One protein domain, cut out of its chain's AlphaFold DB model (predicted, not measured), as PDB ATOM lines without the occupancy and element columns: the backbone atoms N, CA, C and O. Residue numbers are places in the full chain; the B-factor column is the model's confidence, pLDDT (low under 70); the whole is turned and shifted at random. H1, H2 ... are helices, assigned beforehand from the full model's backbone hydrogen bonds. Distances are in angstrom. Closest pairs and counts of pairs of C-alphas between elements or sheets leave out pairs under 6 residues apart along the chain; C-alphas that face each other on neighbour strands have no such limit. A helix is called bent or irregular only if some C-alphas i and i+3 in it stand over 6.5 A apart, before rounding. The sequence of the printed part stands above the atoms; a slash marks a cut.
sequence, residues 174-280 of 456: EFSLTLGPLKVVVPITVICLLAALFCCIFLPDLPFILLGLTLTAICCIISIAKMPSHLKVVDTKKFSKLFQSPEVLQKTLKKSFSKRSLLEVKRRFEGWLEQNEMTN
ATOM      1  N   GLU A 174     542.013 623.935 477.642       63.94
ATOM      2  CA  GLU A 174     542.610 623.849 476.310       63.94
ATOM      3  C   GLU A 174     541.496 623.783 475.254       63.94
ATOM      4  O   GLU A 174     540.671 622.863 475.245       63.94
ATOM      5  N   PHE A 175     541.436 624.787 474.372       69.81
ATOM      6  CA  PHE A 175     540.444 624.814 473.301       69.81
ATOM      7  C   PHE A 175     540.750 623.733 472.262       69.81
ATOM      8  O   PHE A 175     541.812 623.724 471.643       69.81
ATOM      9  N   SER A 176     539.771 622.869 472.005       76.94
ATOM     10  CA  SER A 176     539.829 621.896 470.914       76.94
ATOM     11  C   SER A 176     538.686 622.137 469.933       76.94
ATOM     12  O   SER A 176     537.535 622.304 470.325       76.94
ATOM     13  N   LEU A 177     538.978 622.153 468.631       81.31
ATOM     14  CA  LEU A 177     537.936 622.273 467.609       81.31
ATOM     15  C   LEU A 177     537.126 620.968 467.553       81.31
ATOM     16  O   LEU A 177     537.514 620.010 466.882       81.31
ATOM     17  N   THR A 178     536.007 620.929 468.275       83.56
ATOM     18  CA  THR A 178     535.097 619.783 468.340       83.56
ATOM     19  C   THR A 178     533.645 620.247 468.357       83.56
ATOM     20  O   THR A 178     533.276 621.154 469.090       83.56
ATOM     21  N   LEU A 179     532.806 619.621 467.537       84.06
ATOM     22  CA  LEU A 179     531.380 619.937 467.393       84.06
ATOM     23  C   LEU A 179     530.482 618.900 468.083       84.06
ATOM     24  O   LEU A 179     529.291 618.811 467.807       84.06
ATOM     25  N   GLY A 180     531.050 618.107 468.992       82.38
ATOM     26  CA  GLY A 180     530.327 617.079 469.732       82.38
ATOM     27  C   GLY A 180     530.450 615.689 469.102       82.38
ATOM     28  O   GLY A 180     531.281 615.480 468.220       82.38
ATOM     29  N   PRO A 181     529.660 614.707 469.571       79.88
ATOM     30  CA  PRO A 181     529.792 613.306 469.182       79.88
ATOM     31  C   PRO A 181     529.366 613.053 467.733       79.88
ATOM     32  O   PRO A 181     528.536 613.764 467.163       79.88
ATOM     33  N   LEU A 182     529.870 611.961 467.151       77.62
ATOM     34  CA  LEU A 182     529.715 611.661 465.724       77.62
ATOM     35  C   LEU A 182     528.246 611.588 465.266       77.62
ATOM     36  O   LEU A 182     527.912 611.998 464.156       77.62
ATOM     37  N   LYS A 183     527.348 611.135 466.151       74.06
ATOM     38  CA  LYS A 183     525.895 611.060 465.908       74.06
ATOM     39  C   LYS A 183     525.226 612.426 465.713       74.06
ATOM     40  O   LYS A 183     524.141 612.468 465.149       74.06
ATOM     41  N   VAL A 184     525.844 613.507 466.189       78.75
ATOM     42  CA  VAL A 184     525.345 614.884 466.057       78.75
ATOM     43  C   VAL A 184     526.005 615.575 464.866       78.75
ATOM     44  O   VAL A 184     525.313 616.170 464.042       78.75
ATOM     45  N   VAL A 185     527.327 615.441 464.723       84.44
ATOM     46  CA  VAL A 185     528.099 616.165 463.697       84.44
ATOM     47  C   VAL A 185     527.808 615.659 462.281       84.44
ATOM     48  O   VAL A 185     527.687 616.463 461.359       84.44
ATOM     49  N   VAL A 186     527.641 614.345 462.079       81.50
ATOM     50  CA  VAL A 186     527.401 613.777 460.737       81.50
ATOM     51  C   VAL A 186     526.093 614.284 460.112       81.50
ATOM     52  O   VAL A 186     526.154 614.784 458.989       81.50
ATOM     53  N   PRO A 187     524.929 614.240 460.797       83.81
ATOM     54  CA  PRO A 187     523.700 614.834 460.269       83.81
ATOM     55  C   PRO A 187     523.849 616.312 459.906       83.81
ATOM     56  O   PRO A 187     523.411 616.710 458.832       83.81
ATOM     57  N   ILE A 188     524.501 617.109 460.761       84.06
ATOM     58  CA  ILE A 188     524.732 618.539 460.505       84.06
ATOM     59  C   ILE A 188     525.570 618.720 459.236       84.06
ATOM     60  O   ILE A 188     525.199 619.502 458.368       84.06
ATOM     61  N   THR A 189     526.645 617.942 459.086       88.19
ATOM     62  CA  THR A 189     527.519 617.987 457.901       88.19
ATOM     63  C   THR A 189     526.736 617.701 456.623       88.19
ATOM     64  O   THR A 189     526.839 618.447 455.652       88.19
ATOM     65  N   VAL A 190     525.921 616.641 456.625       87.00
ATOM     66  CA  VAL A 190     525.104 616.252 455.467       87.00
ATOM     67  C   VAL A 190     524.080 617.338 455.137       87.00
ATOM     68  O   VAL A 190     523.944 617.708 453.975       87.00
ATOM     69  N   ILE A 191     523.394 617.884 456.145       88.62
ATOM     70  CA  ILE A 191     522.418 618.964 455.954       88.62
ATOM     71  C   ILE A 191     523.097 620.206 455.365       88.62
ATOM     72  O   ILE A 191     522.589 620.757 454.393       88.62
ATOM     73  N   CYS A 192     524.252 620.621 455.895       88.88
ATOM     74  CA  CYS A 192     524.993 621.775 455.383       88.88
ATOM     75  C   CYS A 192     525.463 621.572 453.938       88.88
ATOM     76  O   CYS A 192     525.351 622.496 453.139       88.88
ATOM     77  N   LEU A 193     525.937 620.374 453.577       90.88
ATOM     78  CA  LEU A 193     526.355 620.063 452.205       90.88
ATOM     79  C   LEU A 193     525.173 620.051 451.227       90.88
ATOM     80  O   LEU A 193     525.278 620.614 450.139       90.88
ATOM     81  N   LEU A 194     524.039 619.457 451.613       91.88
ATOM     82  CA  LEU A 194     522.824 619.470 450.793       91.88
ATOM     83  C   LEU A 194     522.264 620.888 450.635       91.88
ATOM     84  O   LEU A 194     521.856 621.260 449.539       91.88
ATOM     85  N   ALA A 195     522.280 621.689 451.704       90.00
ATOM     86  CA  ALA A 195     521.868 623.088 451.660       90.00
ATOM     87  C   ALA A 195     522.799 623.924 450.771       90.00
ATOM     88  O   ALA A 195     522.317 624.713 449.965       90.00
ATOM     89  N   ALA A 196     524.117 623.714 450.856       92.00
ATOM     90  CA  ALA A 196     525.086 624.375 449.985       92.00
ATOM     91  C   ALA A 196     524.848 624.016 448.509       92.00
ATOM     92  O   ALA A 196     524.790 624.907 447.666       92.00
ATOM     93  N   LEU A 197     524.628 622.733 448.201       92.12
ATOM     94  CA  LEU A 197     524.306 622.276 446.848       92.12
ATOM     95  C   LEU A 197     522.992 622.888 446.334       92.12
ATOM     96  O   LEU A 197     522.931 623.344 445.194       92.12
ATOM     97  N   PHE A 198     521.960 622.949 447.178       91.62
ATOM     98  CA  PHE A 198     520.702 623.613 446.844       91.62
ATOM     99  C   PHE A 198     520.914 625.101 446.538       91.62
ATOM    100  O   PHE A 198     520.430 625.584 445.517       91.62
ATOM    101  N   CYS A 199     521.673 625.817 447.372       88.88
ATOM    102  CA  CYS A 199     522.007 627.218 447.130       88.88
ATOM    103  C   CYS A 199     522.771 627.406 445.812       88.88
ATOM    104  O   CYS A 199     522.421 628.301 445.054       88.88
ATOM    105  N   CYS A 200     523.739 626.543 445.488       89.44
ATOM    106  CA  CYS A 200     524.460 626.614 444.214       89.44
ATOM    107  C   CYS A 200     523.543 626.472 442.993       89.44
ATOM    108  O   CYS A 200     523.751 627.152 441.994       89.44
ATOM    109  N   ILE A 201     522.563 625.563 443.052       89.50
ATOM    110  CA  ILE A 201     521.707 625.240 441.902       89.50
ATOM    111  C   ILE A 201     520.565 626.251 441.757       89.50
ATOM    112  O   ILE A 201     520.271 626.691 440.650       89.50
ATOM    113  N   PHE A 202     519.904 626.601 442.862       88.50
ATOM    114  CA  PHE A 202     518.657 627.370 442.835       88.50
ATOM    115  C   PHE A 202     518.824 628.837 443.235       88.50
ATOM    116  O   PHE A 202     517.956 629.644 442.915       88.50
ATOM    117  N   LEU A 203     519.896 629.190 443.952       86.88
ATOM    118  CA  LEU A 203     520.111 630.521 444.534       86.88
ATOM    119  C   LEU A 203     521.534 631.059 444.242       86.88
ATOM    120  O   LEU A 203     522.227 631.468 445.181       86.88
ATOM    121  N   PRO A 204     522.001 631.068 442.977       84.38
ATOM    122  CA  PRO A 204     523.379 631.451 442.641       84.38
ATOM    123  C   PRO A 204     523.709 632.907 443.013       84.38
ATOM    124  O   PRO A 204     524.861 633.223 443.303       84.38
ATOM    125  N   ASP A 205     522.696 633.773 443.096       82.75
ATOM    126  CA  ASP A 205     522.835 635.195 443.440       82.75
ATOM    127  C   ASP A 205     523.108 635.458 444.937       82.75
ATOM    128  O   ASP A 205     523.144 636.614 445.367       82.75
ATOM    129  N   LEU A 206     523.283 634.409 445.757       86.50
ATOM    130  CA  LEU A 206     523.536 634.496 447.203       86.50
ATOM    131  C   LEU A 206     524.892 633.869 447.603       86.50
ATOM    132  O   LEU A 206     524.935 632.897 448.368       86.50
ATOM    133  N   PRO A 207     526.030 634.434 447.152       86.50
ATOM    134  CA  PRO A 207     527.353 633.830 447.342       86.50
ATOM    135  C   PRO A 207     527.795 633.766 448.813       86.50
ATOM    136  O   PRO A 207     528.489 632.831 449.216       86.50
ATOM    137  N   PHE A 208     527.379 634.719 449.653       90.25
ATOM    138  CA  PHE A 208     527.809 634.775 451.056       90.25
ATOM    139  C   PHE A 208     527.161 633.696 451.932       90.25
ATOM    140  O   PHE A 208     527.808 633.183 452.849       90.25
ATOM    141  N   ILE A 209     525.919 633.297 451.635       90.50
ATOM    142  CA  ILE A 209     525.257 632.162 452.298       90.50
ATOM    143  C   ILE A 209     525.957 630.857 451.927       90.50
ATOM    144  O   ILE A 209     526.241 630.042 452.807       90.50
ATOM    145  N   LEU A 210     526.301 630.681 450.649       92.00
ATOM    146  CA  LEU A 210     527.074 629.527 450.199       92.00
ATOM    147  C   LEU A 210     528.430 629.444 450.920       92.00
ATOM    148  O   LEU A 210     528.817 628.376 451.401       92.00
ATOM    149  N   LEU A 211     529.124 630.575 451.064       92.00
ATOM    150  CA  LEU A 211     530.376 630.653 451.817       92.00
ATOM    151  C   LEU A 211     530.190 630.235 453.290       92.00
ATOM    152  O   LEU A 211     530.969 629.437 453.807       92.00
ATOM    153  N   GLY A 212     529.136 630.707 453.960       92.81
ATOM    154  CA  GLY A 212     528.852 630.341 455.354       92.81
ATOM    155  C   GLY A 212     528.567 628.846 455.540       92.81
ATOM    156  O   GLY A 212     529.124 628.198 456.435       92.81
ATOM    157  N   LEU A 213     527.759 628.265 454.649       93.06
ATOM    158  CA  LEU A 213     527.411 626.841 454.675       93.06
ATOM    159  C   LEU A 213     528.619 625.939 454.384       93.06
ATOM    160  O   LEU A 213     528.796 624.914 455.045       93.06
ATOM    161  N   THR A 214     529.475 626.328 453.435       91.19
ATOM    162  CA  THR A 214     530.690 625.570 453.086       91.19
ATOM    163  C   THR A 214     531.736 625.623 454.197       91.19
ATOM    164  O   THR A 214     532.256 624.576 454.579       91.19
ATOM    165  N   LEU A 215     531.977 626.793 454.801       93.19
ATOM    166  CA  LEU A 215     532.835 626.922 455.986       93.19
ATOM    167  C   LEU A 215     532.331 626.048 457.141       93.19
ATOM    168  O   LEU A 215     533.109 625.326 457.764       93.19
ATOM    169  N   THR A 216     531.017 626.042 457.377       91.81
ATOM    170  CA  THR A 216     530.392 625.197 458.404       91.81
ATOM    171  C   THR A 216     530.621 623.709 458.129       91.81
ATOM    172  O   THR A 216     530.993 622.961 459.039       91.81
ATOM    173  N   ALA A 217     530.464 623.269 456.878       91.38
ATOM    174  CA  ALA A 217     530.727 621.890 456.479       91.38
ATOM    175  C   ALA A 217     532.208 621.507 456.661       91.38
ATOM    176  O   ALA A 217     532.498 620.439 457.202       91.38
ATOM    177  N   ILE A 218     533.144 622.392 456.297       92.00
ATOM    178  CA  ILE A 218     534.588 622.189 456.494       92.00
ATOM    179  C   ILE A 218     534.912 622.033 457.984       92.00
ATOM    180  O   ILE A 218     535.589 621.077 458.367       92.00
ATOM    181  N   CYS A 219     534.385 622.906 458.847       91.62
ATOM    182  CA  CYS A 219     534.564 622.787 460.296       91.62
ATOM    183  C   CYS A 219     534.025 621.455 460.838       91.62
ATOM    184  O   CYS A 219     534.673 620.830 461.682       91.62
ATOM    185  N   CYS A 220     532.883 620.980 460.331       89.50
ATOM    186  CA  CYS A 220     532.340 619.672 460.700       89.50
ATOM    187  C   CYS A 220     533.259 618.518 460.276       89.50
ATOM    188  O   CYS A 220     533.524 617.623 461.079       89.50
ATOM    189  N   ILE A 221     533.808 618.559 459.059       88.88
ATOM    190  CA  ILE A 221     534.753 617.548 458.559       88.88
ATOM    191  C   ILE A 221     536.027 617.526 459.413       88.88
ATOM    192  O   ILE A 221     536.451 616.457 459.858       88.88
ATOM    193  N   ILE A 222     536.604 618.696 459.713       89.88
ATOM    194  CA  ILE A 222     537.790 618.807 460.576       89.88
ATOM    195  C   ILE A 222     537.485 618.265 461.981       89.88
ATOM    196  O   ILE A 222     538.294 617.523 462.544       89.88
ATOM    197  N   SER A 223     536.304 618.573 462.531       89.38
ATOM    198  CA  SER A 223     535.871 618.048 463.829       89.38
ATOM    199  C   SER A 223     535.741 616.522 463.830       89.38
ATOM    200  O   SER A 223     536.035 615.901 464.850       89.38
ATOM    201  N   ILE A 224     535.289 615.903 462.736       86.62
ATOM    202  CA  ILE A 224     535.205 614.438 462.615       86.62
ATOM    203  C   ILE A 224     536.611 613.831 462.520       86.62
ATOM    204  O   ILE A 224     536.900 612.830 463.182       86.62
ATOM    205  N   ALA A 225     537.502 614.448 461.738       85.12
ATOM    206  CA  ALA A 225     538.876 613.987 461.569       85.12
ATOM    207  C   ALA A 225     539.624 613.951 462.913       85.12
ATOM    208  O   ALA A 225     540.173 612.911 463.288       85.12
ATOM    209  N   LYS A 226     539.546 615.047 463.679       83.81
ATOM    210  CA  LYS A 226     540.204 615.209 464.987       83.81
ATOM    211  C   LYS A 226     539.497 614.505 466.155       83.81
ATOM    212  O   LYS A 226     539.982 614.561 467.280       83.81
ATOM    213  N   MET A 227     538.364 613.840 465.922       80.81
ATOM    214  CA  MET A 227     537.586 613.226 466.999       80.81
ATOM    215  C   MET A 227     538.317 612.029 467.654       80.81
ATOM    216  O   MET A 227     538.812 611.151 466.933       80.81
ATOM    217  N   PRO A 228     538.315 611.929 469.000       75.25
ATOM    218  CA  PRO A 228     538.829 610.773 469.734       75.25
ATOM    219  C   PRO A 228     538.136 609.459 469.351       75.25
ATOM    220  O   PRO A 228     536.926 609.421 469.121       75.25
ATOM    221  N   SER A 229     538.882 608.353 469.351       70.44
ATOM    222  CA  SER A 229     538.392 607.019 468.964       70.44
ATOM    223  C   SER A 229     537.168 606.554 469.765       70.44
ATOM    224  O   SER A 229     536.230 606.011 469.183       70.44
ATOM    225  N   HIS A 230     537.113 606.839 471.067       66.06
ATOM    226  CA  HIS A 230     535.983 606.469 471.929       66.06
ATOM    227  C   HIS A 230     534.668 607.205 471.591       66.06
ATOM    228  O   HIS A 230     533.590 606.715 471.916       66.06
ATOM    229  N   LEU A 231     534.730 608.349 470.896       65.00
ATOM    230  CA  LEU A 231     533.554 609.093 470.416       65.00
ATOM    231  C   LEU A 231     533.167 608.734 468.970       65.00
ATOM    232  O   LEU A 231     532.075 609.091 468.520       65.00
ATOM    233  N   LYS A 232     534.023 607.981 468.260       64.44
ATOM    234  CA  LYS A 232     533.785 607.457 466.902       64.44
ATOM    235  C   LYS A 232     532.962 606.160 466.880       64.44
ATOM    236  O   LYS A 232     532.838 605.544 465.825       64.44
ATOM    237  N   VAL A 233     532.382 605.730 468.005       59.81
ATOM    238  CA  VAL A 233     531.611 604.477 468.087       59.81
ATOM    239  C   VAL A 233     530.312 604.597 467.276       59.81
ATOM    240  O   VAL A 233     529.283 605.095 467.744       59.81
ATOM    241  N   VAL A 234     530.377 604.135 466.028       55.53
ATOM    242  CA  VAL A 234     529.239 603.957 465.123       55.53
ATOM    243  C   VAL A 234     528.872 602.488 465.092       55.53
ATOM    244  O   VAL A 234     529.723 601.623 464.897       55.53
ATOM    245  N   ASP A 235     527.581 602.212 465.214       53.19
ATOM    246  CA  ASP A 235     527.028 600.898 464.919       53.19
ATOM    247  C   ASP A 235     527.017 600.705 463.387       53.19
ATOM    248  O   ASP A 235     526.054 601.044 462.691       53.19
ATOM    249  N   THR A 236     528.149 600.262 462.833       48.44
ATOM    250  CA  THR A 236     528.427 600.158 461.384       48.44
ATOM    251  C   THR A 236     527.413 599.283 460.635       48.44
ATOM    252  O   THR A 236     527.113 599.522 459.460       48.44
ATOM    253  N   LYS A 237     526.784 598.326 461.330       51.41
ATOM    254  CA  LYS A 237     525.698 597.480 460.802       51.41
ATOM    255  C   LYS A 237     524.392 598.242 460.554       51.41
ATOM    256  O   LYS A 237     523.591 597.828 459.719       51.41
ATOM    257  N   LYS A 238     524.157 599.350 461.263       52.41
ATOM    258  CA  LYS A 238     522.948 600.178 461.125       52.41
ATOM    259  C   LYS A 238     523.093 601.220 460.014       52.41
ATOM    260  O   LYS A 238     522.117 601.523 459.337       52.41
ATOM    261  N   PHE A 239     524.310 601.729 459.816       46.91
ATOM    262  CA  PHE A 239     524.633 602.737 458.802       46.91
ATOM    263  C   PHE A 239     524.634 602.143 457.384       46.91
ATOM    264  O   PHE A 239     524.023 602.712 456.487       46.91
ATOM    265  N   SER A 240     525.208 600.949 457.198       51.16
ATOM    266  CA  SER A 240     525.178 600.230 455.909       51.16
ATOM    267  C   SER A 240     523.755 599.926 455.423       51.16
ATOM    268  O   SER A 240     523.456 600.121 454.250       51.16
ATOM    269  N   LYS A 241     522.838 599.555 456.327       53.12
ATOM    270  CA  LYS A 241     521.411 599.346 456.009       53.12
ATOM    271  C   LYS A 241     520.652 600.632 455.654       53.12
ATOM    272  O   LYS A 241     519.626 600.569 454.986       53.12
ATOM    273  N   LEU A 242     521.135 601.793 456.100       44.47
ATOM    274  CA  LEU A 242     520.497 603.100 455.892       44.47
ATOM    275  C   LEU A 242     520.749 603.661 454.483       44.47
ATOM    276  O   LEU A 242     519.889 604.350 453.945       44.47
ATOM    277  N   PHE A 243     521.887 603.316 453.874       50.88
ATOM    278  CA  PHE A 243     522.219 603.656 452.481       50.88
ATOM    279  C   PHE A 243     521.682 602.643 451.458       50.88
ATOM    280  O   PHE A 243     521.751 602.894 450.261       50.88
ATOM    281  N   GLN A 244     521.124 601.514 451.911       52.66
ATOM    282  CA  GLN A 244     520.600 600.460 451.036       52.66
ATOM    283  C   GLN A 244     519.171 600.712 450.531       52.66
ATOM    284  O   GLN A 244     518.764 600.057 449.576       52.66
ATOM    285  N   SER A 245     518.395 601.642 451.112       48.81
ATOM    286  CA  SER A 245     517.122 602.051 450.496       48.81
ATOM    287  C   SER A 245     516.685 603.486 450.851       48.81
ATOM    288  O   SER A 245     516.706 603.875 452.026       48.81
ATOM    289  N   PRO A 246     516.234 604.280 449.859       53.03
ATOM    290  CA  PRO A 246     515.798 605.663 450.065       53.03
ATOM    291  C   PRO A 246     514.526 605.773 450.925       53.03
ATOM    292  O   PRO A 246     514.385 606.728 451.689       53.03
ATOM    293  N   GLU A 247     513.640 604.772 450.901       57.78
ATOM    294  CA  GLU A 247     512.433 604.742 451.742       57.78
ATOM    295  C   GLU A 247     512.749 604.616 453.241       57.78
ATOM    296  O   GLU A 247     512.089 605.238 454.080       57.78
ATOM    297  N   VAL A 248     513.780 603.841 453.601       58.34
ATOM    298  CA  VAL A 248     514.225 603.690 454.996       58.34
ATOM    299  C   VAL A 248     514.880 604.977 455.488       58.34
ATOM    300  O   VAL A 248     514.607 605.396 456.616       58.34
ATOM    301  N   LEU A 249     515.675 605.650 454.650       47.94
ATOM    302  CA  LEU A 249     516.233 606.970 454.951       47.94
ATOM    303  C   LEU A 249     515.112 607.992 455.192       47.94
ATOM    304  O   LEU A 249     515.112 608.673 456.217       47.94
ATOM    305  N   GLN A 250     514.105 608.035 454.316       56.28
ATOM    306  CA  GLN A 250     512.980 608.963 454.423       56.28
ATOM    307  C   GLN A 250     512.125 608.692 455.672       56.28
ATOM    308  O   GLN A 250     511.816 609.627 456.409       56.28
ATOM    309  N   LYS A 251     511.803 607.425 455.986       59.91
ATOM    310  CA  LYS A 251     511.116 607.044 457.240       59.91
ATOM    311  C   LYS A 251     511.935 607.400 458.480       59.91
ATOM    312  O   LYS A 251     511.365 607.853 459.473       59.91
ATOM    313  N   THR A 252     513.253 607.211 458.438       54.84
ATOM    314  CA  THR A 252     514.148 607.502 459.569       54.84
ATOM    315  C   THR A 252     514.290 609.006 459.795       54.84
ATOM    316  O   THR A 252     514.188 609.445 460.937       54.84
ATOM    317  N   LEU A 253     514.409 609.797 458.722       51.19
ATOM    318  CA  LEU A 253     514.379 611.262 458.763       51.19
ATOM    319  C   LEU A 253     513.034 611.766 459.306       51.19
ATOM    320  O   LEU A 253     512.989 612.537 460.259       51.19
ATOM    321  N   LYS A 254     511.908 611.265 458.790       56.38
ATOM    322  CA  LYS A 254     510.570 611.663 459.266       56.38
ATOM    323  C   LYS A 254     510.368 611.343 460.754       56.38
ATOM    324  O   LYS A 254     509.718 612.098 461.471       56.38
ATOM    325  N   LYS A 255     510.962 610.241 461.232       57.81
ATOM    326  CA  LYS A 255     510.949 609.838 462.645       57.81
ATOM    327  C   LYS A 255     511.908 610.669 463.507       57.81
ATOM    328  O   LYS A 255     511.560 610.934 464.653       57.81
ATOM    329  N   SER A 256     513.061 611.105 462.987       48.41
ATOM    330  CA  SER A 256     514.001 611.985 463.706       48.41
ATOM    331  C   SER A 256     513.483 613.418 463.840       48.41
ATOM    332  O   SER A 256     513.748 614.062 464.852       48.41
ATOM    333  N   PHE A 257     512.697 613.888 462.868       48.34
ATOM    334  CA  PHE A 257     512.046 615.205 462.870       48.34
ATOM    335  C   PHE A 257     510.665 615.228 463.562       48.34
ATOM    336  O   PHE A 257     509.971 616.242 463.529       48.34
ATOM    337  N   SER A 258     510.246 614.140 464.218       63.91
ATOM    338  CA  SER A 258     509.019 614.120 465.027       63.91
ATOM    339  C   SER A 258     509.111 615.108 466.197       63.91
ATOM    340  O   SER A 258     510.132 615.196 466.877       63.91
ATOM    341  N   LYS A 259     508.013 615.812 466.521       65.44
ATOM    342  CA  LYS A 259     507.943 616.681 467.719       65.44
ATOM    343  C   LYS A 259     508.380 615.944 468.994       65.44
ATOM    344  O   LYS A 259     508.998 616.549 469.862       65.44
ATOM    345  N   ARG A 260     508.096 614.638 469.092       63.41
ATOM    346  CA  ARG A 260     508.451 613.794 470.245       63.41
ATOM    347  C   ARG A 260     509.958 613.533 470.338       63.41
ATOM    348  O   ARG A 260     510.506 613.607 471.431       63.41
ATOM    349  N   SER A 261     510.633 613.282 469.212       60.19
ATOM    350  CA  SER A 261     512.089 613.081 469.180       60.19
ATOM    351  C   SER A 261     512.846 614.389 469.394       60.19
ATOM    352  O   SER A 261     513.844 614.393 470.102       60.19
ATOM    353  N   LEU A 262     512.342 615.507 468.862       55.28
ATOM    354  CA  LEU A 262     512.885 616.842 469.134       55.28
ATOM    355  C   LEU A 262     512.792 617.207 470.622       55.28
ATOM    356  O   LEU A 262     513.757 617.724 471.180       55.28
ATOM    357  N   LEU A 263     511.671 616.892 471.280       67.75
ATOM    358  CA  LEU A 263     511.497 617.116 472.718       67.75
ATOM    359  C   LEU A 263     512.443 616.237 473.555       67.75
ATOM    360  O   LEU A 263     512.989 616.690 474.556       67.75
ATOM    361  N   GLU A 264     512.668 614.989 473.136       69.75
ATOM    362  CA  GLU A 264     513.589 614.072 473.814       69.75
ATOM    363  C   GLU A 264     515.060 614.479 473.624       69.75
ATOM    364  O   GLU A 264     515.843 614.421 474.572       69.75
ATOM    365  N   VAL A 265     515.430 614.953 472.430       58.06
ATOM    366  CA  VAL A 265     516.749 615.545 472.154       58.06
ATOM    367  C   VAL A 265     516.953 616.806 472.990       58.06
ATOM    368  O   VAL A 265     517.993 616.928 473.630       58.06
ATOM    369  N   LYS A 266     515.950 617.692 473.055       67.19
ATOM    370  CA  LYS A 266     515.973 618.891 473.901       67.19
ATOM    371  C   LYS A 266     516.189 618.527 475.372       67.19
ATOM    372  O   LYS A 266     517.119 619.040 475.977       67.19
ATOM    373  N   ARG A 267     515.425 617.570 475.912       66.56
ATOM    374  CA  ARG A 267     515.541 617.138 477.316       66.56
ATOM    375  C   ARG A 267     516.903 616.514 477.635       66.56
ATOM    376  O   ARG A 267     517.445 616.732 478.713       66.56
ATOM    377  N   ARG A 268     517.473 615.730 476.711       61.84
ATOM    378  CA  ARG A 268     518.827 615.165 476.867       61.84
ATOM    379  C   ARG A 268     519.907 616.238 476.789       61.84
ATOM    380  O   ARG A 268     520.903 616.121 477.490       61.84
ATOM    381  N   PHE A 269     519.718 617.247 475.946       56.62
ATOM    382  CA  PHE A 269     520.640 618.369 475.820       56.62
ATOM    383  C   PHE A 269     520.588 619.282 477.054       56.62
ATOM    384  O   PHE A 269     521.636 619.630 477.581       56.62
ATOM    385  N   GLU A 270     519.390 619.578 477.571       58.34
ATOM    386  CA  GLU A 270     519.185 620.317 478.828       58.34
ATOM    387  C   GLU A 270     519.806 619.575 480.019       58.34
ATOM    388  O   GLU A 270     520.632 620.145 480.723       58.34
ATOM    389  N   GLY A 271     519.539 618.272 480.176       60.69
ATOM    390  CA  GLY A 271     520.155 617.475 481.246       60.69
ATOM    391  C   GLY A 271     521.675 617.294 481.108       60.69
ATOM    392  O   GLY A 271     522.364 617.065 482.097       60.69
ATOM    393  N   TRP A 272     522.220 617.404 479.892       60.25
ATOM    394  CA  TRP A 272     523.668 617.405 479.645       60.25
ATOM    395  C   TRP A 272     524.317 618.768 479.944       60.25
ATOM    396  O   TRP A 272     525.502 618.812 480.265       60.25
ATOM    397  N   LEU A 273     523.546 619.859 479.868       51.91
ATOM    398  CA  LEU A 273     523.954 621.225 480.214       51.91
ATOM    399  C   LEU A 273     523.820 621.536 481.715       51.91
ATOM    400  O   LEU A 273     524.568 622.368 482.213       51.91
ATOM    401  N   GLU A 274     522.909 620.885 482.446       54.09
ATOM    402  CA  GLU A 274     522.657 621.122 483.884       54.09
ATOM    403  C   GLU A 274     523.744 620.582 484.838       54.09
ATOM    404  O   GLU A 274     523.639 620.744 486.053       54.09
ATOM    405  N   GLN A 275     524.811 619.956 484.333       56.41
ATOM    406  CA  GLN A 275     525.929 619.547 485.187       56.41
ATOM    407  C   GLN A 275     526.686 620.786 485.706       56.41
ATOM    408  O   GLN A 275     527.169 621.596 484.917       56.41
ATOM    409  N   ASN A 276     526.811 620.908 487.036       46.75
ATOM    410  CA  ASN A 276     527.411 622.065 487.725       46.75
ATOM    411  C   ASN A 276     528.825 622.438 487.233       46.75
ATOM    412  O   ASN A 276     529.201 623.607 487.307       46.75
ATOM    413  N   GLU A 277     529.589 621.483 486.691       59.12
ATOM    414  CA  GLU A 277     530.886 621.736 486.061       59.12
ATOM    415  C   GLU A 277     530.966 621.080 484.680       59.12
ATOM    416  O   GLU A 277     531.075 619.863 484.541       59.12
ATOM    417  N   MET A 278     530.941 621.909 483.633       60.09
ATOM    418  CA  MET A 278     531.191 621.443 482.272       60.09
ATOM    419  C   MET A 278     532.656 621.039 482.094       60.09
ATOM    420  O   MET A 278     533.575 621.815 482.376       60.09
ATOM    421  N   THR A 279     532.874 619.859 481.522       69.00
ATOM    422  CA  THR A 279     534.192 619.391 481.077       69.00
ATOM    423  C   THR A 279     534.785 620.323 480.008       69.00
ATOM    424  O   THR A 279     534.061 620.991 479.263       69.00
ATOM    425  N   ASN A 280     536.117 620.347 479.871       71.25
ATOM    426  CA  ASN A 280     536.804 621.142 478.835       71.25
ATOM    427  C   ASN A 280     536.332 620.799 477.410       71.25
ATOM    428  O   ASN A 280     536.244 621.675 476.547       71.25
TER     429      ASN A 280
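This is residues 174 to 280 of the 456 residues of the protein "Peptidase S74 domain-containing protein" of Entamoeba invadens IP1 (UniProt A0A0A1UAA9). A helical hairpin of two long helices, H1 and H2, is the one close-packed part, and three shorter helices, H3, H4 and H5, are strung one after another in an open arc that stays apart from it. The arc begins beyond the end of H2, and after H5 the last residues turn back, bringing Asn 280 close to Glu 174. The printed part has 107 residues with five named helices, in the order H1, H2, H3, H4, H5, and no named strand; its class is all helix. It is loose, with a radius of gyration of the C-alphas of 16.3 A, and spans 46 by 36 by 28 A.

H1 holds residues 182 to 202 and is 29.9 A long, beginning at C-alpha 182 at (529.715, 611.661, 465.724). It is neither bent nor irregular, but only just: C-alphas 183 and 186 are 6.0 A apart. H2, residues 207 to 225, is 27.0 A long and ends at C-alpha 225 at (538.876, 613.987, 461.569). H3 is residues 236 to 242, 10.1 A, and H4 is residues 246 to 256, 15.1 A. H5, residues 259 to 273, is 20.8 A long and ends at C-alpha 273 at (523.954, 621.225, 480.214).

H1 and H2 form a helical hairpin over a tight link. They touch, with 25 pairs of C-alphas within 8 A, the closest those of Thr 189 and Ala 217 at 5.2 A. They run opposite ways at a shallow tilt of 25 degrees. H2 and H3 are apart. H3 and H4 are close but not clearly touching, the closest C-alphas being those of Leu 242 and Leu 249 at 5.8 A; their lines are about perpendicular, at 73 degrees. H4 and H5 are also close but not clearly touching, the closest C-alphas being those of Ser 256 and Leu 262 at 7.4 A. They run the same way at a steep tilt of 58 degrees. H1 is apart from H3, H4 and H5. In H2, H4 and H5 every O i to N i+4 pair is within hydrogen-bond range; in H1 it is 15 of 17 and in H3 2 of 3.

The two C-alphas farthest apart are those of Asp 205 and Asn 276, 46.4 A, while the first and last printed C-alphas, those of Glu 174 and Asn 280, are 6.9 A apart. The printed part has no cut, and no link is long; the 10 residues between H2 and H3 make a short link. Residues 266 to 279, of which 266 to 273 belong to H5, stand free. The mean pLDDT of the printed part is 72.2, and 52 residues are under 70: residues 174 to 175 and residues 230 to 279.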